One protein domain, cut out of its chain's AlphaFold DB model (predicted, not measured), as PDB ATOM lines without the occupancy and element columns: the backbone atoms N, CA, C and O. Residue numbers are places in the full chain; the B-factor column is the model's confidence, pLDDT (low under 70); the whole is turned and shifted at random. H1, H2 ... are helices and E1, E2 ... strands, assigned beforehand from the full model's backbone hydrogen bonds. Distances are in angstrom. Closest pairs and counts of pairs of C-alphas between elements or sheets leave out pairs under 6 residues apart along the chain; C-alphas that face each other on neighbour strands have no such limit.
ATOM      1  N   ASP A   2     -35.191  10.795 -21.674       96.25
ATOM      2  CA  ASP A   2     -34.646   9.456 -21.350       96.25
ATOM      3  C   ASP A   2     -35.580   8.240 -21.594       96.25
ATOM      4  O   ASP A   2     -35.205   7.306 -22.293       96.25
ATOM      5  N   LYS A   3     -36.840   8.260 -21.123       95.50
ATOM      6  CA  LYS A   3     -37.800   7.158 -21.379       95.50
ATOM      7  C   LYS A   3     -38.101   6.916 -22.865       95.50
ATOM      8  O   LYS A   3     -38.307   5.774 -23.262       95.50
ATOM      9  N   LEU A   4     -38.180   7.983 -23.662       93.88
ATOM     10  CA  LEU A   4     -38.374   7.891 -25.110       93.88
ATOM     11  C   LEU A   4     -37.099   7.365 -25.775       93.88
ATOM     12  O   LEU A   4     -37.180   6.482 -26.620       93.88
ATOM     13  N   ASP A   5     -35.936   7.845 -25.337       97.25
ATOM     14  CA  ASP A   5     -34.636   7.387 -25.834       97.25
ATOM     15  C   ASP A   5     -34.450   5.878 -25.598       97.25
ATOM     16  O   ASP A   5     -34.110   5.127 -26.518       97.25
ATOM     17  N   TYR A   6     -34.775   5.410 -24.390       97.81
ATOM     18  CA  TYR A   6     -34.740   3.994 -24.036       97.81
ATOM     19  C   TYR A   6     -35.767   3.159 -24.816       97.81
ATOM     20  O   TYR A   6     -35.473   2.030 -25.216       97.81
ATOM     21  N   LEU A   7     -36.963   3.703 -25.077       95.94
ATOM     22  CA  LEU A   7     -37.961   3.048 -25.924       95.94
ATOM     23  C   LEU A   7     -37.440   2.868 -27.356       95.94
ATOM     24  O   LEU A   7     -37.488   1.753 -27.871       95.94
ATOM     25  N   ILE A   8     -36.899   3.924 -27.974       96.94
ATOM     26  CA  ILE A   8     -36.311   3.873 -29.323       96.94
ATOM     27  C   ILE A   8     -35.201   2.817 -29.379       96.94
ATOM     28  O   ILE A   8     -35.190   1.979 -30.280       96.94
ATOM     29  N   TYR A   9     -34.319   2.794 -28.375       97.75
ATOM     30  CA  TYR A   9     -33.297   1.758 -28.244       97.75
ATOM     31  C   TYR A   9     -33.911   0.351 -28.203       97.75
ATOM     32  O   TYR A   9     -33.501  -0.526 -28.964       97.75
ATOM     33  N   CYS A  10     -34.933   0.125 -27.375       97.81
ATOM     34  CA  CYS A  10     -35.573  -1.184 -27.242       97.81
ATOM     35  C   CYS A  10     -36.291  -1.650 -28.518       97.81
ATOM     36  O   CYS A  10     -36.285  -2.855 -28.797       97.81
ATOM     37  N   LEU A  11     -36.910  -0.727 -29.261       96.69
ATOM     38  CA  LEU A  11     -37.544  -0.989 -30.556       96.69
ATOM     39  C   LEU A  11     -36.488  -1.383 -31.594       96.69
ATOM     40  O   LEU A  11     -36.604  -2.442 -32.214       96.69
ATOM     41  N   LYS A  12     -35.396  -0.617 -31.683       95.75
ATOM     42  CA  LYS A  12     -34.258  -0.905 -32.565       95.75
ATOM     43  C   LYS A  12     -33.646  -2.282 -32.306       95.75
ATOM     44  O   LYS A  12     -33.444  -3.038 -33.251       95.75
ATOM     45  N   GLN A  13     -33.423  -2.655 -31.041       96.81
ATOM     46  CA  GLN A  13     -32.899  -3.984 -30.674       96.81
ATOM     47  C   GLN A  13     -33.806  -5.148 -31.119       96.81
ATOM     48  O   GLN A  13     -33.369  -6.294 -31.153       96.81
ATOM     49  N   ARG A  14     -35.072  -4.868 -31.449       97.38
ATOM     50  CA  ARG A  14     -36.060  -5.846 -31.924       97.38
ATOM     51  C   ARG A  14     -36.351  -5.722 -33.421       97.38
ATOM     52  O   ARG A  14     -37.256  -6.395 -33.903       97.38
ATOM     53  N   GLY A  15     -35.621  -4.869 -34.142       96.19
ATOM     54  CA  GLY A  15     -35.867  -4.606 -35.561       96.19
ATOM     55  C   GLY A  15     -37.191  -3.885 -35.829       96.19
ATOM     56  O   GLY A  15     -37.758  -4.043 -36.907       96.19
ATOM     57  N   ILE A  16     -37.712  -3.131 -34.854       95.81
ATOM     58  CA  ILE A  16     -38.944  -2.352 -35.005       95.81
ATOM     59  C   ILE A  16     -38.580  -0.926 -35.423       95.81
ATOM     60  O   ILE A  16     -37.879  -0.217 -34.697       95.81
ATOM     61  N   TYR A  17     -39.079  -0.522 -36.590       95.56
ATOM     62  CA  TYR A  17     -38.914   0.816 -37.154       95.56
ATOM     63  C   TYR A  17     -39.953   1.801 -36.606       95.56
ATOM     64  O   TYR A  17     -41.000   1.409 -36.091       95.56
ATOM     65  N   ILE A  18     -39.647   3.092 -36.718       94.88
ATOM     66  CA  ILE A  18     -40.398   4.196 -36.125       94.88
ATOM     67  C   ILE A  18     -40.728   5.220 -37.210       94.88
ATOM     68  O   ILE A  18     -39.873   5.598 -38.011       94.88
ATOM     69  N   LEU A  19     -41.969   5.692 -37.187       95.25
ATOM     70  CA  LEU A  19     -42.438   6.876 -37.899       95.25
ATOM     71  C   LEU A  19     -42.835   7.909 -36.851       95.25
ATOM     72  O   LEU A  19     -43.171   7.547 -35.716       95.25
ATOM     73  N   SER A  20     -42.791   9.189 -37.198       95.19
ATOM     74  CA  SER A  20     -43.216  10.208 -36.248       95.19
ATOM     75  C   SER A  20     -43.670  11.508 -36.884       95.19
ATOM     76  O   SER A  20     -43.320  11.803 -38.022       95.19
ATOM     77  N   ASP A  21     -44.401  12.307 -36.113       96.31
ATOM     78  CA  ASP A  21     -44.814  13.647 -36.503       96.31
ATOM     79  C   ASP A  21     -43.940  14.713 -35.833       96.31
ATOM     80  O   ASP A  21     -43.622  14.625 -34.645       96.31
ATOM     81  N   LEU A  22     -43.634  15.790 -36.555       97.44
ATOM     82  CA  LEU A  22     -42.964  16.963 -35.979       97.44
ATOM     83  C   LEU A  22     -43.934  17.897 -35.238       97.44
ATOM     84  O   LEU A  22     -43.505  18.757 -34.466       97.44
ATOM     85  N   TYR A  23     -45.246  17.703 -35.401       97.19
ATOM     86  CA  TYR A  23     -46.267  18.321 -34.560       97.19
ATOM     87  C   TYR A  23     -47.550  17.483 -34.514       97.19
ATOM     88  O   TYR A  23     -48.122  17.176 -35.552       97.19
ATOM     89  N   VAL A  24     -48.060  17.199 -33.307       94.25
ATOM     90  CA  VAL A  24     -49.351  16.508 -33.102       94.25
ATOM     91  C   VAL A  24     -50.325  17.377 -32.313       94.25
ATOM     92  O   VAL A  24     -51.372  17.780 -32.817       94.25
ATOM     93  N   SER A  25     -49.993  17.630 -31.044       92.06
ATOM     94  CA  SER A  25     -50.911  18.198 -30.050       92.06
ATOM     95  C   SER A  25     -50.226  19.000 -28.947       92.06
ATOM     96  O   SER A  25     -50.849  19.285 -27.927       92.06
ATOM     97  N   ARG A  26     -48.947  19.356 -29.127       92.44
ATOM     98  CA  ARG A  26     -48.191  20.114 -28.124       92.44
ATOM     99  C   ARG A  26     -48.877  21.459 -27.875       92.44
ATOM    100  O   ARG A  26     -49.015  22.254 -28.797       92.44
ATOM    101  N   GLU A  27     -49.270  21.700 -26.628       93.94
ATOM    102  CA  GLU A  27     -49.770  23.003 -26.192       93.94
ATOM    103  C   GLU A  27     -48.590  23.963 -25.986       93.94
ATOM    104  O   GLU A  27     -47.589  23.603 -25.362       93.94
ATOM    105  N   LEU A  28     -48.704  25.163 -26.550       94.69
ATOM    106  CA  LEU A  28     -47.773  26.266 -26.347       94.69
ATOM    107  C   LEU A  28     -48.124  27.043 -25.082       94.69
ATOM    108  O   LEU A  28     -49.301  27.213 -24.752       94.69
ATOM    109  N   GLU A  29     -47.111  27.599 -24.429       94.75
ATOM    110  CA  GLU A  29     -47.332  28.530 -23.325       94.75
ATOM    111  C   GLU A  29     -47.732  29.924 -23.834       94.75
ATOM    112  O   GLU A  29     -47.417  30.329 -24.957       94.75
ATOM    113  N   ALA A  30     -48.455  30.676 -23.000       94.56
ATOM    114  CA  ALA A  30     -48.852  32.038 -23.350       94.56
ATOM    115  C   ALA A  30     -47.609  32.920 -23.560       94.56
ATOM    116  O   ALA A  30     -46.662  32.875 -22.774       94.56
ATOM    117  N   GLY A  31     -47.616  33.721 -24.625       93.44
ATOM    118  CA  GLY A  31     -46.498  34.594 -24.991       93.44
ATOM    119  C   GLY A  31     -45.470  33.962 -25.931       93.44
ATOM    120  O   GLY A  31     -44.643  34.691 -26.469       93.44
ATOM    121  N   GLU A  32     -45.538  32.651 -26.205       95.06
ATOM    122  CA  GLU A  32     -44.644  32.020 -27.190       95.06
ATOM    123  C   GLU A  32     -44.903  32.502 -28.625       95.06
ATOM    124  O   GLU A  32     -43.997  32.448 -29.455       95.06
ATOM    125  N   ILE A  33     -46.117  32.990 -28.912       96.75
ATOM    126  CA  ILE A  33     -46.517  33.550 -30.207       96.75
ATOM    127  C   ILE A  33     -46.932  35.020 -30.016       96.75
ATOM    128  O   ILE A  33     -47.965  35.274 -29.387       96.75
ATOM    129  N   PRO A  34     -46.163  35.997 -30.543       95.62
ATOM    130  CA  PRO A  34     -46.384  37.427 -30.303       95.62
ATOM    131  C   PRO A  34     -47.761  37.952 -30.719       95.62
ATOM    132  O   PRO A  34     -48.286  38.858 -30.078       95.62
ATOM    133  N   GLU A  35     -48.365  37.388 -31.766       95.69
ATOM    134  CA  GLU A  35     -49.703  37.754 -32.244       95.69
ATOM    135  C   GLU A  35     -50.816  37.315 -31.278       95.69
ATOM    136  O   GLU A  35     -51.934  37.830 -31.336       95.69
ATOM    137  N   PHE A  36     -50.513  36.386 -30.365       94.12
ATOM    138  CA  PHE A  36     -51.443  35.829 -29.385       94.12
ATOM    139  C   PHE A  36     -50.826  35.791 -27.974       94.12
ATOM    140  O   PHE A  36     -50.774  34.731 -27.345       94.12
ATOM    141  N   PRO A  37     -50.402  36.939 -27.412       92.62
ATOM    142  CA  PRO A  37     -49.550  36.969 -26.221       92.62
ATOM    143  C   PRO A  37     -50.244  36.428 -24.961       92.62
ATOM    144  O   PRO A  37     -49.587  35.946 -24.048       92.62
ATOM    145  N   GLY A  38     -51.578  36.480 -24.911       93.44
ATOM    146  CA  GLY A  38     -52.384  35.968 -23.798       93.44
ATOM    147  C   GLY A  38     -53.008  34.590 -24.029       93.44
ATOM    148  O   GLY A  38     -53.840  34.182 -23.222       93.44
ATOM    149  N   LYS A  39     -52.691  33.889 -25.129       91.31
ATOM    150  CA  LYS A  39     -53.311  32.596 -25.456       91.31
ATOM    151  C   LYS A  39     -52.285  31.475 -25.503       91.31
ATOM    152  O   LYS A  39     -51.193  31.639 -26.033       91.31
ATOM    153  N   LYS A  40     -52.706  30.310 -25.018       94.00
ATOM    154  CA  LYS A  40     -52.050  29.034 -25.292       94.00
ATOM    155  C   LYS A  40     -52.556  28.498 -26.625       94.00
ATOM    156  O   LYS A  40     -53.770  28.427 -26.841       94.00
ATOM    157  N   LEU A  41     -51.643  28.174 -27.535       93.19
ATOM    158  CA  LEU A  41     -51.998  27.575 -28.819       93.19
ATOM    159  C   LEU A  41     -51.894  26.050 -28.739       93.19
ATOM    160  O   LEU A  41     -50.978  25.513 -28.135       93.19
ATOM    161  N   TRP A  42     -52.841  25.359 -29.357       92.31
ATOM    162  CA  TRP A  42     -53.021  23.907 -29.369       92.31
ATOM    163  C   TRP A  42     -53.662  23.531 -30.712       92.31
ATOM    164  O   TRP A  42     -54.433  24.324 -31.243       92.31
ATOM    165  N   GLN A  43     -53.412  22.318 -31.235       89.62
ATOM    166  CA  GLN A  43     -54.028  21.697 -32.438       89.62
ATOM    167  C   GLN A  43     -54.917  22.610 -33.312       89.62
ATOM    168  O   GLN A  43     -54.459  23.071 -34.350       89.62
ATOM    169  N   GLU A  44     -56.165  22.856 -32.887       88.06
ATOM    170  CA  GLU A  44     -57.211  23.600 -33.607       88.06
ATOM    171  C   GLU A  44     -56.800  25.015 -34.042       88.06
ATOM    172  O   GLU A  44     -57.289  25.492 -35.061       88.06
ATOM    173  N   ASN A  45     -55.904  25.691 -33.313       91.69
ATOM    174  CA  ASN A  45     -55.385  27.003 -33.709       91.69
ATOM    175  C   ASN A  45     -53.926  26.943 -34.195       91.69
ATOM    176  O   ASN A  45     -53.608  27.607 -35.175       91.69
ATOM    177  N   PHE A  46     -53.058  26.110 -33.611       95.62
ATOM    178  CA  PHE A  46     -51.659  26.023 -34.044       95.62
ATOM    179  C   PHE A  46     -51.546  25.521 -35.487       95.62
ATOM    180  O   PHE A  46     -50.863  26.146 -36.296       95.62
ATOM    181  N   LYS A  47     -52.233  24.415 -35.821       95.94
ATOM    182  CA  LYS A  47     -52.131  23.774 -37.140       95.94
ATOM    183  C   LYS A  47     -52.460  24.743 -38.276       95.94
ATOM    184  O   LYS A  47     -51.618  24.881 -39.151       95.94
ATOM    185  N   PRO A  48     -53.607  25.453 -38.290       96.81
ATOM    186  CA  PRO A  48     -53.874  26.411 -39.358       96.81
ATOM    187  C   PRO A  48     -52.932  27.624 -39.296       96.81
ATOM    188  O   PRO A  48     -52.451  28.073 -40.331       96.81
ATOM    189  N   LEU A  49     -52.587  28.136 -38.106       97.56
ATOM    190  CA  LEU A  49     -51.716  29.313 -37.992       97.56
ATOM    191  C   LEU A  49     -50.292  29.079 -38.517       97.56
ATOM    192  O   LEU A  49     -49.686  30.015 -39.039       97.56
ATOM    193  N   LEU A  50     -49.790  27.842 -38.457       97.69
ATOM    194  CA  LEU A  50     -48.489  27.450 -39.005       97.69
ATOM    195  C   LEU A  50     -48.332  27.801 -40.493       97.69
ATOM    196  O   LEU A  50     -47.225  28.093 -40.943       97.69
ATOM    197  N   PHE A  51     -49.434  27.827 -41.248       97.69
ATOM    198  CA  PHE A  51     -49.443  28.124 -42.683       97.69
ATOM    199  C   PHE A  51     -49.549  29.612 -43.013       97.69
ATOM    200  O   PHE A  51     -49.401  29.997 -44.171       97.69
ATOM    201  N   VAL A  52     -49.807  30.464 -42.019       97.31
ATOM    202  CA  VAL A  52     -50.137  31.878 -42.249       97.31
ATOM    203  C   VAL A  52     -49.333  32.867 -41.407       97.31
ATOM    204  O   VAL A  52     -49.321  34.047 -41.771       97.31
ATOM    205  N   LEU A  53     -48.664  32.414 -40.341       97.69
ATOM    206  CA  LEU A  53     -47.819  33.227 -39.461       97.69
ATOM    207  C   LEU A  53     -46.389  32.683 -39.391       97.69
ATOM    208  O   LEU A  53     -46.171  31.484 -39.209       97.69
ATOM    209  N   ASP A  54     -45.406  33.574 -39.494       98.31
ATOM    210  CA  ASP A  54     -43.987  33.205 -39.444       98.31
ATOM    211  C   ASP A  54     -43.541  32.879 -38.019       98.31
ATOM    212  O   ASP A  54     -42.781  31.941 -37.818       98.31
ATOM    213  N   SER A  55     -44.088  33.554 -37.005       98.00
ATOM    214  CA  SER A  55     -43.809  33.255 -35.593       98.00
ATOM    215  C   SER A  55     -44.146  31.808 -35.211       98.00
ATOM    216  O   SER A  55     -43.397  31.163 -34.473       98.00
ATOM    217  N   VAL A  56     -45.243  31.263 -35.747       98.12
ATOM    218  CA  VAL A  56     -45.659  29.870 -35.523       98.12
ATOM    219  C   VAL A  56     -44.742  28.899 -36.263       98.12
ATOM    220  O   VAL A  56     -44.371  27.864 -35.709       98.12
ATOM    221  N   LEU A  57     -44.311  29.250 -37.478       98.62
ATOM    222  CA  LEU A  57     -43.312  28.472 -38.204       98.62
ATOM    223  C   LEU A  57     -41.962  28.453 -37.494       98.62
ATOM    224  O   LEU A  57     -41.384  27.382 -37.353       98.62
ATOM    225  N   GLU A  58     -41.468  29.586 -37.006       98.50
ATOM    226  CA  GLU A  58     -40.207  29.639 -36.262       98.50
ATOM    227  C   GLU A  58     -40.286  28.829 -34.958       98.50
ATOM    228  O   GLU A  58     -39.329  28.144 -34.584       98.50
ATOM    229  N   ASN A  59     -41.452  28.810 -34.299       98.00
ATOM    230  CA  ASN A  59     -41.700  27.925 -33.161       98.00
ATOM    231  C   ASN A  59     -41.603  26.440 -33.560       98.00
ATOM    232  O   ASN A  59     -40.914  25.666 -32.886       98.00
ATOM    233  N   TRP A  60     -42.242  26.049 -34.668       98.44
ATOM    234  CA  TRP A  60     -42.156  24.694 -35.216       98.44
ATOM    235  C   TRP A  60     -40.715  24.332 -35.608       98.44
ATOM    236  O   TRP A  60     -40.208  23.312 -35.152       98.44
ATOM    237  N   LYS A  61     -40.009  25.196 -36.351       98.75
ATOM    238  CA  LYS A  61     -38.607  25.018 -36.774       98.75
ATOM    239  C   LYS A  61     -37.693  24.767 -35.574       98.75
ATOM    240  O   LYS A  61     -36.927  23.801 -35.566       98.75
ATOM    241  N   LYS A  62     -37.815  25.595 -34.528       98.19
ATOM    242  CA  LYS A  62     -37.044  25.456 -33.285       98.19
ATOM    243  C   LYS A  62     -37.329  24.131 -32.580       98.19
ATOM    244  O   LYS A  62     -36.392  23.455 -32.162       98.19
ATOM    245  N   PHE A  63     -38.601  23.750 -32.445       97.31
ATOM    246  CA  PHE A  63     -38.972  22.465 -31.846       97.31
ATOM    247  C   PHE A  63     -38.404  21.286 -32.648       97.31
ATOM    248  O   PHE A  63     -37.735  20.426 -32.072       97.31
ATOM    249  N   SER A  64     -38.609  21.291 -33.966       98.38
ATOM    250  CA  SER A  64     -38.159  20.241 -34.878       98.38
ATOM    251  C   SER A  64     -36.653  20.023 -34.785       98.38
ATOM    252  O   SER A  64     -36.222  18.894 -34.578       98.38
ATOM    253  N   LEU A  65     -35.830  21.079 -34.844       98.12
ATOM    254  CA  LEU A  65     -34.374  20.918 -34.740       98.12
ATOM    255  C   LEU A  65     -33.903  20.513 -33.347       98.12
ATOM    256  O   LEU A  65     -32.962  19.726 -33.247       98.12
ATOM    257  N   ASN A  66     -34.535  21.015 -32.284       97.25
ATOM    258  CA  ASN A  66     -34.188  20.601 -30.924       97.25
ATOM    259  C   ASN A  66     -34.403  19.098 -30.735       97.25
ATOM    260  O   ASN A  66     -33.586  18.429 -30.110       97.25
ATOM    261  N   TRP A  67     -35.497  18.569 -31.278       96.00
ATOM    262  CA  TRP A  67     -35.812  17.156 -31.155       96.00
ATOM    263  C   TRP A  67     -34.989  16.284 -32.109       96.00
ATOM    264  O   TRP A  67     -34.426  15.278 -31.688       96.00
ATOM    265  N   LEU A  68     -34.850  16.689 -33.372       98.00
ATOM    266  CA  LEU A  68     -34.132  15.917 -34.389       98.00
ATOM    267  C   LEU A  68     -32.613  15.870 -34.166       98.00
ATOM    268  O   LEU A  68     -31.984  14.878 -34.527       98.00
ATOM    269  N   ASN A  69     -32.022  16.905 -33.557       98.19
ATOM    270  CA  ASN A  69     -30.600  16.913 -33.196       98.19
ATOM    271  C   ASN A  69     -30.324  16.350 -31.790       98.19
ATOM    272  O   ASN A  69     -29.161  16.269 -31.395       98.19
ATOM    273  N   HIS A  70     -31.353  15.962 -31.024       97.56
ATOM    274  CA  HIS A  70     -31.153  15.293 -29.738       97.56
ATOM    275  C   HIS A  70     -30.453  13.950 -29.956       97.56
ATOM    276  O   HIS A  70     -30.950  13.106 -30.704       97.56
ATOM    277  N   VAL A  71     -29.309  13.758 -29.295       98.31
ATOM    278  CA  VAL A  71     -28.554  12.501 -29.332       98.31
ATOM    279  C   VAL A  71     -29.123  11.551 -28.292       98.31
ATOM    280  O   VAL A  71     -29.071  11.821 -27.092       98.31
ATOM    281  N   ASN A  72     -29.639  10.418 -28.757       98.06
ATOM    282  CA  ASN A  72     -30.104   9.352 -27.889       98.06
ATOM    283  C   ASN A  72     -28.888   8.694 -27.200       98.06
ATOM    284  O   ASN A  72     -28.069   8.077 -27.886       98.06
ATOM    285  N   PRO A  73     -28.757   8.761 -25.860       98.25
ATOM    286  CA  PRO A  73     -27.585   8.237 -25.155       98.25
ATOM    287  C   PRO A  73     -27.457   6.705 -25.217       98.25
ATOM    288  O   PRO A  73     -26.370   6.182 -24.991       98.25
ATOM    289  N   TYR A  74     -28.536   5.980 -25.528       98.25
ATOM    290  CA  TYR A  74     -28.539   4.518 -25.636       98.25
ATOM    291  C   TYR A  74     -28.169   4.017 -27.036       98.25
ATOM    292  O   TYR A  74     -27.690   2.891 -27.168       98.25
ATOM    293  N   THR A  75     -28.406   4.811 -28.087       96.75
ATOM    294  CA  THR A  75     -28.070   4.425 -29.472       96.75
ATOM    295  C   THR A  75     -26.865   5.175 -30.035       96.75
ATOM    296  O   THR A  75     -26.266   4.691 -30.991       96.75
ATOM    297  N   GLY A  76     -26.502   6.323 -29.455       97.44
ATOM    298  CA  GLY A  76     -25.410   7.185 -29.914       97.44
ATOM    299  C   GLY A  76     -25.741   8.036 -31.145       97.44
ATOM    300  O   GLY A  76     -24.883   8.786 -31.602       97.44
ATOM    301  N   TYR A  77     -26.963   7.946 -31.677       97.56
ATOM    302  CA  TYR A  77     -27.397   8.708 -32.850       97.56
ATOM    303  C   TYR A  77     -28.175   9.956 -32.438       97.56
ATOM    304  O   TYR A  77     -28.997   9.904 -31.518       97.56
ATOM    305  N   ALA A  78     -27.976  11.061 -33.161       97.88
ATOM    306  CA  ALA A  78     -29.007  12.090 -33.229       97.88
ATOM    307  C   ALA A  78     -30.266  11.483 -33.858       97.88
ATOM    308  O   ALA A  78     -30.164  10.641 -34.751       97.88
ATOM    309  N   LEU A  79     -31.455  11.893 -33.419       96.88
ATOM    310  CA  LEU A  79     -32.694  11.276 -33.896       96.88
ATOM    311  C   LEU A  79     -32.849  11.337 -35.428       96.88
ATOM    312  O   LEU A  79     -33.311  10.371 -36.028       96.88
ATOM    313  N   LYS A  80     -32.413  12.423 -36.080       97.00
ATOM    314  CA  LYS A  80     -32.413  12.518 -37.553       97.00
ATOM    315  C   LYS A  80     -31.559  11.438 -38.233       97.00
ATOM    316  O   LYS A  80     -31.927  10.958 -39.307       97.00
ATOM    317  N   ASP A  81     -30.485  11.007 -37.575       97.19
ATOM    318  CA  ASP A  81     -29.515  10.020 -38.060       97.19
ATOM    319  C   ASP A  81     -29.861   8.588 -37.614       97.19
ATOM    320  O   ASP A  81     -29.249   7.629 -38.080       97.19
ATOM    321  N   GLU A  82     -30.868   8.411 -36.752       96.56
ATOM    322  CA  GLU A  82     -31.276   7.103 -36.237       96.56
ATOM    323  C   GLU A  82     -31.814   6.208 -37.372       96.56
ATOM    324  O   GLU A  82     -32.873   6.505 -37.929       96.56
ATOM    325  N   PRO A  83     -31.149   5.086 -37.722       94.31
ATOM    326  CA  PRO A  83     -31.606   4.200 -38.795       94.31
ATOM    327  C   PRO A  83     -32.986   3.574 -38.547       94.31
ATOM    328  O   PRO A  83     -33.639   3.169 -39.504       94.31
ATOM    329  N   ALA A  84     -33.442   3.494 -37.292       95.62
ATOM    330  CA  ALA A  84     -34.793   3.033 -36.985       95.62
ATOM    331  C   ALA A  84     -35.890   4.059 -37.345       95.62
ATOM    332  O   ALA A  84     -37.039   3.654 -37.492       95.62
ATOM    333  N   LEU A  85     -35.573   5.352 -37.499       96.94
ATOM    334  CA  LEU A  85     -36.525   6.371 -37.955       96.94
ATOM    335  C   LEU A  85     -36.629   6.327 -39.486       96.94
ATOM    336  O   LEU A  85     -35.662   6.638 -40.181       96.94
ATOM    337  N   ILE A  86     -37.795   5.963 -40.023       95.12
ATOM    338  CA  ILE A  86     -37.961   5.753 -41.474       95.12
ATOM    339  C   ILE A  86     -38.664   6.910 -42.187       95.12
ATOM    340  O   ILE A  86     -38.383   7.168 -43.358       95.12
ATOM    341  N   SER A  87     -39.531   7.650 -41.495       96.62
ATOM    342  CA  SER A  87     -40.233   8.796 -42.074       96.62
ATOM    343  C   SER A  87     -40.679   9.808 -41.023       96.62
ATOM    344  O   SER A  87     -40.733   9.514 -39.824       96.62
ATOM    345  N   LEU A  88     -40.975  11.017 -41.502       97.81
ATOM    346  CA  LEU A  88     -41.509  12.111 -40.707       97.81
ATOM    347  C   LEU A  88     -42.727  12.729 -41.399       97.81
ATOM    348  O   LEU A  88     -42.623  13.227 -42.520       97.81
ATOM    349  N   SER A  89     -43.846  12.767 -40.693       97.56
ATOM    350  CA  SER A  89     -44.959  13.652 -41.019       97.56
ATOM    351  C   SER A  89     -44.656  15.035 -40.453       97.56
ATOM    352  O   SER A  89     -44.282  15.180 -39.285       97.56
ATOM    353  N   LEU A  90     -44.741  16.085 -41.267       97.94
ATOM    354  CA  LEU A  90     -44.378  17.420 -40.779       97.94
ATOM    355  C   LEU A  90     -45.379  17.917 -39.729       97.94
ATOM    356  O   LEU A  90     -44.998  18.556 -38.741       97.94
ATOM    357  N   VAL A  91     -46.654  17.597 -39.930       97.38
ATOM    358  CA  VAL A  91     -47.749  17.972 -39.047       97.38
ATOM    359  C   VAL A  91     -48.839  16.905 -39.136       97.38
ATOM    360  O   VAL A  91     -49.447  16.711 -40.185       97.38
ATOM    361  N   ASN A  92     -49.160  16.272 -38.010       96.94
ATOM    362  CA  ASN A  92     -50.270  15.334 -37.950       96.94
ATOM    363  C   ASN A  92     -51.572  16.039 -38.334       96.94
ATOM    364  O   ASN A  92     -51.902  17.094 -37.784       96.94
ATOM    365  N   GLU A  93     -52.346  15.430 -39.220       94.62
ATOM    366  CA  GLU A  93     -53.676  15.854 -39.633       94.62
ATOM    367  C   GLU A  93     -53.763  17.365 -39.913       94.62
ATOM    368  O   GLU A  93     -54.502  18.084 -39.246       94.62
ATOM    369  N   SER A  94     -52.961  17.896 -40.839       93.06
ATOM    370  CA  SER A  94     -52.838  19.352 -41.059       93.06
ATOM    371  C   SER A  94     -53.788  19.953 -42.105       93.06
ATOM    372  O   SER A  94     -53.637  21.110 -42.497       93.06
ATOM    373  N   SER A  95     -54.784  19.189 -42.558       92.94
ATOM    374  CA  SER A  95     -55.691  19.567 -43.647       92.94
ATOM    375  C   SER A  95     -56.389  20.909 -43.389       92.94
ATOM    376  O   SER A  95     -57.331  20.995 -42.596       92.94
ATOM    377  N   LEU A  96     -55.976  21.972 -44.093       93.88
ATOM    378  CA  LEU A  96     -56.540  23.320 -43.911       93.88
ATOM    379  C   LEU A  96     -58.041  23.366 -44.157       93.88
ATOM    380  O   LEU A  96     -58.740  24.111 -43.476       93.88
ATOM    381  N   THR A  97     -58.538  22.517 -45.058       90.12
ATOM    382  CA  THR A  97     -59.966  22.326 -45.348       90.12
ATOM    383  C   THR A  97     -60.797  22.005 -44.101       90.12
ATOM    384  O   THR A  97     -61.997  22.264 -44.084       90.12
ATOM    385  N   ARG A  98     -60.163  21.478 -43.044       90.94
ATOM    386  CA  ARG A  98     -60.781  21.187 -41.749       90.94
ATOM    387  C   ARG A  98     -60.576  22.286 -40.707       90.94
ATOM    388  O   ARG A  98     -61.459  22.465 -39.870       90.94
ATOM    389  N   TYR A  99     -59.429  22.968 -40.714       92.75
ATOM    390  CA  TYR A  99     -58.993  23.785 -39.575       92.75
ATOM    391  C   TYR A  99     -59.088  25.303 -39.765       92.75
ATOM    392  O   TYR A  99     -59.184  26.016 -38.768       92.75
ATOM    393  N   TYR A 100     -59.089  25.819 -41.000       94.62
ATOM    394  CA  TYR A 100     -58.927  27.263 -41.247       94.62
ATOM    395  C   TYR A 100     -59.990  28.148 -40.565       94.62
ATOM    396  O   TYR A 100     -59.703  29.293 -40.221       94.62
ATOM    397  N   ASN A 101     -61.204  27.622 -40.362       93.88
ATOM    398  CA  ASN A 101     -62.355  28.338 -39.804       93.88
ATOM    399  C   ASN A 101     -62.822  27.812 -38.441       93.88
ATOM    400  O   ASN A 101     -63.935  28.103 -38.007       93.88
ATOM    401  N   ARG A 102     -62.004  27.014 -37.747       91.06
ATOM    402  CA  ARG A 102     -62.409  26.448 -36.452       91.06
ATOM    403  C   ARG A 102     -62.509  27.510 -35.364       91.06
ATOM    404  O   ARG A 102     -63.305  27.337 -34.449       91.06
ATOM    405  N   MET A 103     -61.741  28.596 -35.485       91.56
ATOM    406  CA  MET A 103     -61.703  29.717 -34.544       91.56
ATOM    407  C   MET A 103     -61.872  31.057 -35.278       91.56
ATOM    408  O   MET A 103     -61.154  31.276 -36.259       91.56
ATOM    409  N   PRO A 104     -62.742  31.976 -34.807       94.38
ATOM    410  CA  PRO A 104     -63.022  33.238 -35.501       94.38
ATOM    411  C   PRO A 104     -61.780  34.098 -35.775       94.38
ATOM    412  O   PRO A 104     -61.643  34.692 -36.843       94.38
ATOM    413  N   GLU A 105     -60.840  34.156 -34.831       93.75
ATOM    414  CA  GLU A 105     -59.602  34.923 -34.980       93.75
ATOM    415  C   GLU A 105     -58.649  34.340 -36.034       93.75
ATOM    416  O   GLU A 105     -57.944  35.097 -36.700       93.75
ATOM    417  N   VAL A 106     -58.648  33.013 -36.211       95.69
ATOM    418  CA  VAL A 106     -57.858  32.323 -37.240       95.69
ATOM    419  C   VAL A 106     -58.524  32.516 -38.598       95.69
ATOM    420  O   VAL A 106     -57.860  32.917 -39.555       95.69
ATOM    421  N   GLU A 107     -59.844  32.331 -38.665       97.19
ATOM    422  CA  GLU A 107     -60.635  32.537 -39.880       97.19
ATOM    423  C   GLU A 107     -60.423  33.945 -40.447       97.19
ATOM    424  O   GLU A 107     -60.135  34.110 -41.632       97.19
ATOM    425  N   ALA A 108     -60.459  34.969 -39.589       97.44
ATOM    426  CA  ALA A 108     -60.235  36.353 -39.991       97.44
ATOM    427  C   ALA A 108     -58.865  36.577 -40.664       97.44
ATOM    428  O   ALA A 108     -58.758  37.417 -41.559       97.44
ATOM    429  N   ILE A 109     -57.817  35.841 -40.270       97.75
ATOM    430  CA  ILE A 109     -56.498  35.909 -40.923       97.75
ATOM    431  C   ILE A 109     -56.579  35.322 -42.333       97.75
ATOM    432  O   ILE A 109     -56.107  35.953 -43.282       97.75
ATOM    433  N   TYR A 110     -57.203  34.153 -42.484       98.19
ATOM    434  CA  TYR A 110     -57.387  33.514 -43.786       98.19
ATOM    435  C   TYR A 110     -58.219  34.371 -44.735       98.19
ATOM    436  O   TYR A 110     -57.828  34.547 -45.884       98.19
ATOM    437  N   LEU A 111     -59.315  34.965 -44.256       98.19
ATOM    438  CA  LEU A 111     -60.154  35.846 -45.070       98.19
ATOM    439  C   LEU A 111     -59.387  37.091 -45.536       98.19
ATOM    440  O   LEU A 111     -59.471  37.450 -46.708       98.19
ATOM    441  N   ARG A 112     -58.568  37.713 -44.673       98.25
ATOM    442  CA  ARG A 112     -57.696  38.828 -45.092       98.25
ATOM    443  C   ARG A 112     -56.681  38.398 -46.150       98.25
ATOM    444  O   ARG A 112     -56.554  39.066 -47.175       98.25
ATOM    445  N   LYS A 113     -55.997  37.268 -45.941       98.25
ATOM    446  CA  LYS A 113     -55.046  36.726 -46.923       98.25
ATOM    447  C   LYS A 113     -55.729  36.344 -48.238       98.25
ATOM    448  O   LYS A 113     -55.134  36.529 -49.294       98.25
ATOM    449  N   PHE A 114     -56.977  35.884 -48.197       98.44
ATOM    450  CA  PHE A 114     -57.759  35.609 -49.397       98.44
ATOM    451  C   PHE A 114     -58.082  36.894 -50.169       98.44
ATOM    452  O   PHE A 114     -57.922  36.932 -51.387       98.44
ATOM    453  N   GLU A 115     -58.449  37.986 -49.490       98.31
ATOM    454  CA  GLU A 115     -58.637  39.291 -50.142       98.31
ATOM    455  C   GLU A 115     -57.354  39.804 -50.812       98.31
ATOM    456  O   GLU A 115     -57.391  40.327 -51.929       98.31
ATOM    457  N   GLU A 116     -56.198  39.630 -50.169       97.81
ATOM    458  CA  GLU A 116     -54.903  39.944 -50.779       97.81
ATOM    459  C   GLU A 116     -54.617  39.063 -51.996       97.81
ATOM    460  O   GLU A 116     -54.203  39.564 -53.043       97.81
ATOM    461  N   TRP A 117     -54.870  37.760 -51.876       98.00
ATOM    462  CA  TRP A 117     -54.697  36.799 -52.955       98.00
ATOM    463  C   TRP A 117     -55.559  37.160 -54.170       98.00
ATOM    464  O   TRP A 117     -55.045  37.206 -55.289       98.00
ATOM    465  N   LYS A 118     -56.831  37.537 -53.962       98.12
ATOM    466  CA  LYS A 118     -57.731  37.997 -55.031       98.12
ATOM    467  C   LYS A 118     -57.191  39.219 -55.762       98.12
ATOM    468  O   LYS A 118     -57.293  39.282 -56.986       98.12
ATOM    469  N   LYS A 119     -56.619  40.186 -55.034       97.25
ATOM    470  CA  LYS A 119     -56.015  41.388 -55.630       97.25
ATOM    471  C   LYS A 119     -54.806  41.033 -56.493       97.25
ATOM    472  O   LYS A 119     -54.729  41.510 -57.620       97.25
ATOM    473  N   ARG A 120     -53.911  40.170 -55.999       96.75
ATOM    474  CA  ARG A 120     -52.701  39.741 -56.727       96.75
ATOM    475  C   ARG A 120     -53.024  38.944 -57.995       96.75
ATOM    476  O   ARG A 120     -52.330  39.097 -58.991       96.75
ATOM    477  N   HIS A 121     -54.089  38.142 -57.975       95.94
ATOM    478  CA  HIS A 121     -54.459  37.253 -59.083       95.94
ATOM    479  C   HIS A 121     -55.550  37.807 -60.014       95.94
ATOM    480  O   HIS A 121     -55.963  37.114 -60.945       95.94
ATOM    481  N   GLY A 122     -56.066  39.017 -59.761       96.25
ATOM    482  CA  GLY A 122     -57.165  39.590 -60.547       96.25
ATOM    483  C   GLY A 122     -58.469  38.784 -60.447       96.25
ATOM    484  O   GLY A 122     -59.143  38.561 -61.451       96.25
ATOM    485  N   ARG A 123     -58.802  38.279 -59.250       95.69
ATOM    486  CA  ARG A 123     -59.946  37.380 -58.983       95.69
ATOM    487  C   ARG A 123     -60.963  37.984 -58.013       95.69
ATOM    488  O   ARG A 123     -61.411  37.325 -57.084       95.69
ATOM    489  N   GLN A 124     -61.335  39.248 -58.198       93.81
ATOM    490  CA  GLN A 124     -62.158  40.003 -57.239       93.81
ATOM    491  C   GLN A 124     -63.555  39.400 -57.002       93.81
ATOM    492  O   GLN A 124     -64.120  39.604 -55.929       93.81
ATOM    493  N   SER A 125     -64.092  38.640 -57.961       94.44
ATOM    494  CA  SER A 125     -65.388  37.960 -57.843       94.44
ATOM    495  C   SER A 125     -65.368  36.694 -56.977       94.44
ATOM    496  O   SER A 125     -66.444  36.196 -56.644       94.44
ATOM    497  N   ALA A 126     -64.186  36.179 -56.616       96.31
ATOM    498  CA  ALA A 126     -64.059  34.960 -55.827       96.31
ATOM    499  C   ALA A 126     -64.583  35.152 -54.393       96.31
ATOM    500  O   ALA A 126     -64.399  36.207 -53.766       96.31
ATOM    501  N   LYS A 127     -65.229  34.114 -53.866       96.88
ATOM    502  CA  LYS A 127     -65.908  34.098 -52.570       96.88
ATOM    503  C   LYS A 127     -65.266  33.063 -51.641       96.88
ATOM    504  O   LYS A 127     -64.924  31.982 -52.102       96.88
ATOM    505  N   PRO A 128     -65.141  33.344 -50.331       96.00
ATOM    506  CA  PRO A 128     -64.550  32.419 -49.367       96.00
ATOM    507  C   PRO A 128     -65.558  31.341 -48.936       96.00
ATOM    508  O   PRO A 128     -65.946  31.252 -47.773       96.00
ATOM    509  N   VAL A 129     -66.059  30.565 -49.896       95.50
ATOM    510  CA  VAL A 129     -67.072  29.526 -49.673       95.50
ATOM    511  C   VAL A 129     -66.591  28.193 -50.222       95.50
ATOM    512  O   VAL A 129     -65.815  28.144 -51.171       95.50
ATOM    513  N   ALA A 130     -67.084  27.102 -49.634       93.31
ATOM    514  CA  ALA A 130     -66.656  25.746 -49.972       93.31
ATOM    515  C   ALA A 130     -66.842  25.382 -51.457       93.31
ATOM    516  O   ALA A 130     -66.069  24.584 -51.973       93.31
ATOM    517  N   ASP A 131     -67.839  25.975 -52.118       95.38
ATOM    518  CA  ASP A 131     -68.192  25.702 -53.516       95.38
ATOM    519  C   ASP A 131     -67.403  26.555 -54.526       95.38
ATOM    520  O   ASP A 131     -67.533  26.349 -55.730       95.38
ATOM    521  N   ASP A 132     -66.603  27.525 -54.068       96.12
ATOM    522  CA  ASP A 132     -65.796  28.353 -54.965       96.12
ATOM    523  C   ASP A 132     -64.419  27.703 -55.193       96.12
ATOM    524  O   ASP A 132     -63.599  27.646 -54.266       96.12
ATOM    525  N   PRO A 133     -64.111  27.239 -56.418       95.06
ATOM    526  CA  PRO A 133     -62.832  26.597 -56.700       95.06
ATOM    527  C   PRO A 133     -61.630  27.537 -56.543       95.06
ATOM    528  O   PRO A 133     -60.514  27.074 -56.319       95.06
ATOM    529  N   LEU A 134     -61.823  28.859 -56.620       96.62
ATOM    530  CA  LEU A 134     -60.746  29.826 -56.385       96.62
ATOM    531  C   LEU A 134     -60.388  29.926 -54.896       96.62
ATOM    532  O   LEU A 134     -59.246  30.233 -54.563       96.62
ATOM    533  N   PHE A 135     -61.329  29.639 -53.991       97.62
ATOM    534  CA  PHE A 135     -61.026  29.568 -52.563       97.62
ATOM    535  C   PHE A 135     -60.260  28.291 -52.207       97.62
ATOM    536  O   PHE A 135     -59.289  28.342 -51.451       97.62
ATOM    537  N   ALA A 136     -60.632  27.156 -52.805       96.38
ATOM    538  CA  ALA A 136     -59.863  25.919 -52.695       96.38
ATOM    539  C   ALA A 136     -58.435  26.083 -53.242       96.38
ATOM    540  O   ALA A 136     -57.479  25.691 -52.573       96.38
ATOM    541  N   GLN A 137     -58.288  26.734 -54.404       95.88
ATOM    542  CA  GLN A 137     -56.987  27.079 -54.982       95.88
ATOM    543  C   GLN A 137     -56.146  27.936 -54.021       95.88
ATOM    544  O   GLN A 137     -54.984  27.625 -53.777       95.88
ATOM    545  N   PHE A 138     -56.730  28.970 -53.411       97.38
ATOM    546  CA  PHE A 138     -56.041  29.791 -52.413       97.38
ATOM    547  C   PHE A 138     -55.508  28.971 -51.224       97.38
ATOM    548  O   PHE A 138     -54.353  29.142 -50.826       97.38
ATOM    549  N   LEU A 139     -56.327  28.074 -50.659       97.00
ATOM    550  CA  LEU A 139     -55.898  27.218 -49.549       97.00
ATOM    551  C   LEU A 139     -54.784  26.254 -49.977       97.00
ATOM    552  O   LEU A 139     -53.837  26.051 -49.219       97.00
ATOM    553  N   GLN A 140     -54.877  25.696 -51.187       95.50
ATOM    554  CA  GLN A 140     -53.852  24.831 -51.765       95.50
ATOM    555  C   GLN A 140     -52.514  25.562 -51.933       95.50
ATOM    556  O   GLN A 140     -51.480  25.024 -51.545       95.50
ATOM    557  N   GLU A 141     -52.525  26.785 -52.468       95.88
ATOM    558  CA  GLU A 141     -51.314  27.575 -52.708       95.88
ATOM    559  C   GLU A 141     -50.631  28.006 -51.405       95.88
ATOM    560  O   GLU A 141     -49.419  27.841 -51.267       95.88
ATOM    561  N   ILE A 142     -51.394  28.504 -50.421       96.94
ATOM    562  CA  ILE A 142     -50.837  28.854 -49.104       96.94
ATOM    563  C   ILE A 142     -50.240  27.625 -48.422       96.94
ATOM    564  O   ILE A 142     -49.139  27.696 -47.874       96.94
ATOM    565  N   TYR A 143     -50.955  26.499 -48.465       97.50
ATOM    566  CA  TYR A 143     -50.462  25.254 -47.899       97.50
ATOM    567  C   TYR A 143     -49.163  24.812 -48.579       97.50
ATOM    568  O   TYR A 143     -48.163  24.586 -47.902       97.50
ATOM    569  N   GLY A 144     -49.168  24.712 -49.913       96.88
ATOM    570  CA  GLY A 144     -48.037  24.219 -50.695       96.88
ATOM    571  C   GLY A 144     -46.786  25.072 -50.511       96.88
ATOM    572  O   GLY A 144     -45.703  24.532 -50.304       96.88
ATOM    573  N   ALA A 145     -46.936  26.402 -50.488       97.31
ATOM    574  CA  ALA A 145     -45.822  27.312 -50.238       97.31
ATOM    575  C   ALA A 145     -45.178  27.076 -48.862       97.31
ATOM    576  O   ALA A 145     -43.955  26.969 -48.761       97.31
ATOM    577  N   ARG A 146     -45.983  26.941 -47.799       98.00
ATOM    578  CA  ARG A 146     -45.449  26.688 -46.452       98.00
ATOM    579  C   ARG A 146     -44.898  25.271 -46.301       98.00
ATOM    580  O   ARG A 146     -43.864  25.110 -45.661       98.00
ATOM    581  N   TYR A 147     -45.540  24.254 -46.874       98.25
ATOM    582  CA  TYR A 147     -45.009  22.888 -46.862       98.25
ATOM    583  C   TYR A 147     -43.632  22.831 -47.535       98.25
ATOM    584  O   TYR A 147     -42.700  22.260 -46.970       98.25
ATOM    585  N   ALA A 148     -43.472  23.482 -48.693       98.44
ATOM    586  CA  ALA A 148     -42.184  23.583 -49.373       98.44
ATOM    587  C   ALA A 148     -41.123  24.270 -48.496       98.44
ATOM    588  O   ALA A 148     -40.000  23.778 -48.411       98.44
ATOM    589  N   GLU A 149     -41.484  25.347 -47.788       98.62
ATOM    590  CA  GLU A 149     -40.592  26.022 -46.837       98.62
ATOM    591  C   GLU A 149     -40.170  25.098 -45.678       98.62
ATOM    592  O   GLU A 149     -38.984  25.006 -45.359       98.62
ATOM    593  N   MET A 150     -41.117  24.370 -45.071       98.69
ATOM    594  CA  MET A 150     -40.826  23.412 -43.995       98.69
ATOM    595  C   MET A 150     -39.932  22.263 -44.480       98.69
ATOM    596  O   MET A 150     -38.961  21.909 -43.808       98.69
ATOM    597  N   LYS A 151     -40.228  21.702 -45.659       98.56
ATOM    598  CA  LYS A 151     -39.431  20.640 -46.288       98.56
ATOM    599  C   LYS A 151     -38.009  21.113 -46.572       98.56
ATOM    600  O   LYS A 151     -37.064  20.419 -46.195       98.56
ATOM    601  N   GLN A 152     -37.848  22.285 -47.191       98.62
ATOM    602  CA  GLN A 152     -36.534  22.843 -47.505       98.62
ATOM    603  C   GLN A 152     -35.725  23.099 -46.233       98.62
ATOM    604  O   GLN A 152     -34.585  22.656 -46.141       98.62
ATOM    605  N   PHE A 153     -36.342  23.701 -45.211       98.75
ATOM    606  CA  PHE A 153     -35.697  23.933 -43.922       98.75
ATOM    607  C   PHE A 153     -35.134  22.646 -43.301       98.75
ATOM    608  O   PHE A 153     -34.008  22.638 -42.805       98.75
ATOM    609  N   LEU A 154     -35.888  21.542 -43.328       98.69
ATOM    610  CA  LEU A 154     -35.402  20.264 -42.800       98.69
ATOM    611  C   LEU A 154     -34.249  19.691 -43.635       98.69
ATOM    612  O   LEU A 154     -33.283  19.188 -43.059       98.69
ATOM    613  N   ARG A 155     -34.321  19.786 -44.970       98.31
ATOM    614  CA  ARG A 155     -33.233  19.353 -45.866       98.31
ATOM    615  C   ARG A 155     -31.956  20.165 -45.629       98.31
ATOM    616  O   ARG A 155     -30.898  19.566 -45.466       98.31
ATOM    617  N   ASP A 156     -32.066  21.485 -45.488       98.62
ATOM    618  CA  ASP A 156     -30.937  22.382 -45.191       98.62
ATOM    619  C   ASP A 156     -30.264  22.065 -43.843       98.62
ATOM    620  O   ASP A 156     -29.088  22.358 -43.642       98.62
ATOM    621  N   ASN A 157     -30.992  21.425 -42.923       98.44
ATOM    622  CA  ASN A 157     -30.489  20.996 -41.614       98.44
ATOM    623  C   ASN A 157     -30.071  19.508 -41.564       98.44
ATOM    624  O   ASN A 157     -29.865  18.942 -40.480       98.44
ATOM    625  N   GLY A 158     -29.909  18.877 -42.732       97.69
ATOM    626  CA  GLY A 158     -29.365  17.526 -42.876       97.69
ATOM    627  C   GLY A 158     -30.344  16.408 -42.523       97.69
ATOM    628  O   GLY A 158     -29.922  15.328 -42.129       97.69
ATOM    629  N   VAL A 159     -31.655  16.650 -42.600       98.00
ATOM    630  CA  VAL A 159     -32.655  15.590 -42.415       98.00
ATOM    631  C   VAL A 159     -32.888  14.902 -43.756       98.00
ATOM    632  O   VAL A 159     -33.399  15.530 -44.679       98.00
ATOM    633  N   GLU A 160     -32.579  13.609 -43.859       95.50
ATOM    634  CA  GLU A 160     -32.667  12.831 -45.114       95.50
ATOM    635  C   GLU A 160     -33.874  11.871 -45.180       95.50
ATOM    636  O   GLU A 160     -34.056  11.151 -46.158       95.50
ATOM    637  N   ARG A 161     -34.743  11.862 -44.158       95.56
ATOM    638  CA  ARG A 161     -35.920  10.969 -44.089       95.56
ATOM    639  C   ARG A 161     -36.990  11.315 -45.127       95.56
ATOM    640  O   ARG A 161     -37.057  12.452 -45.598       95.56
ATOM    641  N   MET A 162     -37.849  10.346 -45.448       96.75
ATOM    642  CA  MET A 162     -39.039  10.592 -46.269       96.75
ATOM    643  C   MET A 162     -40.024  11.490 -45.520       96.75
ATOM    644  O   MET A 162     -40.248  11.292 -44.324       96.75
ATOM    645  N   PHE A 163     -40.625  12.442 -46.231       98.06
ATOM    646  CA  PHE A 163     -41.598  13.372 -45.670       98.06
ATOM    647  C   PHE A 163     -43.012  13.168 -46.205       98.06
ATOM    648  O   PHE A 163     -43.222  13.035 -47.415       98.06
ATOM    649  N   SER A 164     -43.970  13.253 -45.291       97.44
ATOM    650  CA  SER A 164     -45.412  13.317 -45.533       97.44
ATOM    651  C   SER A 164     -46.038  14.463 -44.739       97.44
ATOM    652  O   SER A 164     -45.353  15.190 -44.014       97.44
TER     653      SER A 164
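Overview. This is residues 2 to 164 of the 569 residues of an uncharacterized protein of Victivallis lenta (UniProt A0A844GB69). This is a long, loosely joined body in which H3 and the long helix H6 run lengthwise along two sides. A small sheet, E1, E2 and E3, lies toward the end where H1 sits, H5 closes the other end, and residues 22 to 42 loop away to one side. The printed part has 163 residues with six named helices and three named strands, in the order H1 E1 H2 H3 E2 H4 H5 H6 E3; the sheet runs E1 E2 E3, parallel, and the class is mostly helix. It is only just compact, close to loose, with a radius of gyration of the C-alphas of 18.3 A and spans of 59 by 33 by 25 A.

Arrangement. H1, residues 2 to 12, only grazes the sheet with its residues 8 to 12. In this sheet E1, residues 18 to 21, and E2, residues 85 to 89, are parallel neighbours, with N 86 and O 18 at 2.9 A. E2 and E3, residues 162 to 164, are also parallel neighbours, with N 88 and O 162 at 2.9 A. H2, residues 43 to 49, and H3, residues 54 to 68, are close but not clearly touching, the closest C-alphas being those of Leu 49 and Val 56, 6.6 A. E1, H2, H3 and E2 form a strand-helix-strand unit, two parallel strands with helices between, and its crossover is right-handed. H4, residues 96 to 99, touches H2, the closest C-alphas being those of Pro 48 and Tyr 99, 5.8 A. H5, residues 104 to 121, only just touches H2 with residue 106 alone, by 3 pairs of C-alphas within 8 A, the closest those of Asn 45 and Val 106, 6.8 A. H6, residues 133 to 156, stands about perpendicular to H5, at 82 degrees; they only just touch, by 3 pairs, the closest C-alphas being those of Phe 114 and Phe 138, 6.8 A. E2, H4, H5, H6 and E3 form a second such unit. H3 and H6 are close but not clearly touching, at a steep tilt of 40 degrees, with the C-alphas of Lys 61 and Met 150 closest, 7.7 A. Every O i to N i+4 pair is within hydrogen-bond range in H1, H3 and H6, against 2 of 3 in H2 and 13 of 14 in H5; H4 is too short for such a pair.

Along the chain. H1 begins at C-alpha 2, (-34.646, 9.456, -21.350), and is 15.3 A long. H3 is 20.5 A, H5 25.4 A and H6 34.2 A, from C-alpha 133 at (-62.832, 26.597, -56.700). E3 ends at C-alpha 164, (-45.412, 13.317, -45.533).

Size, cuts and confidence. The C-alphas of Gln 13 and Ser 125 are the two farthest apart, 59.6 A. The printed part has no cut. The links E1 to H2, H3 to E2 and H5 to H6 are long. The mean pLDDT of the printed part is 96.2, and no printed residue is under 70.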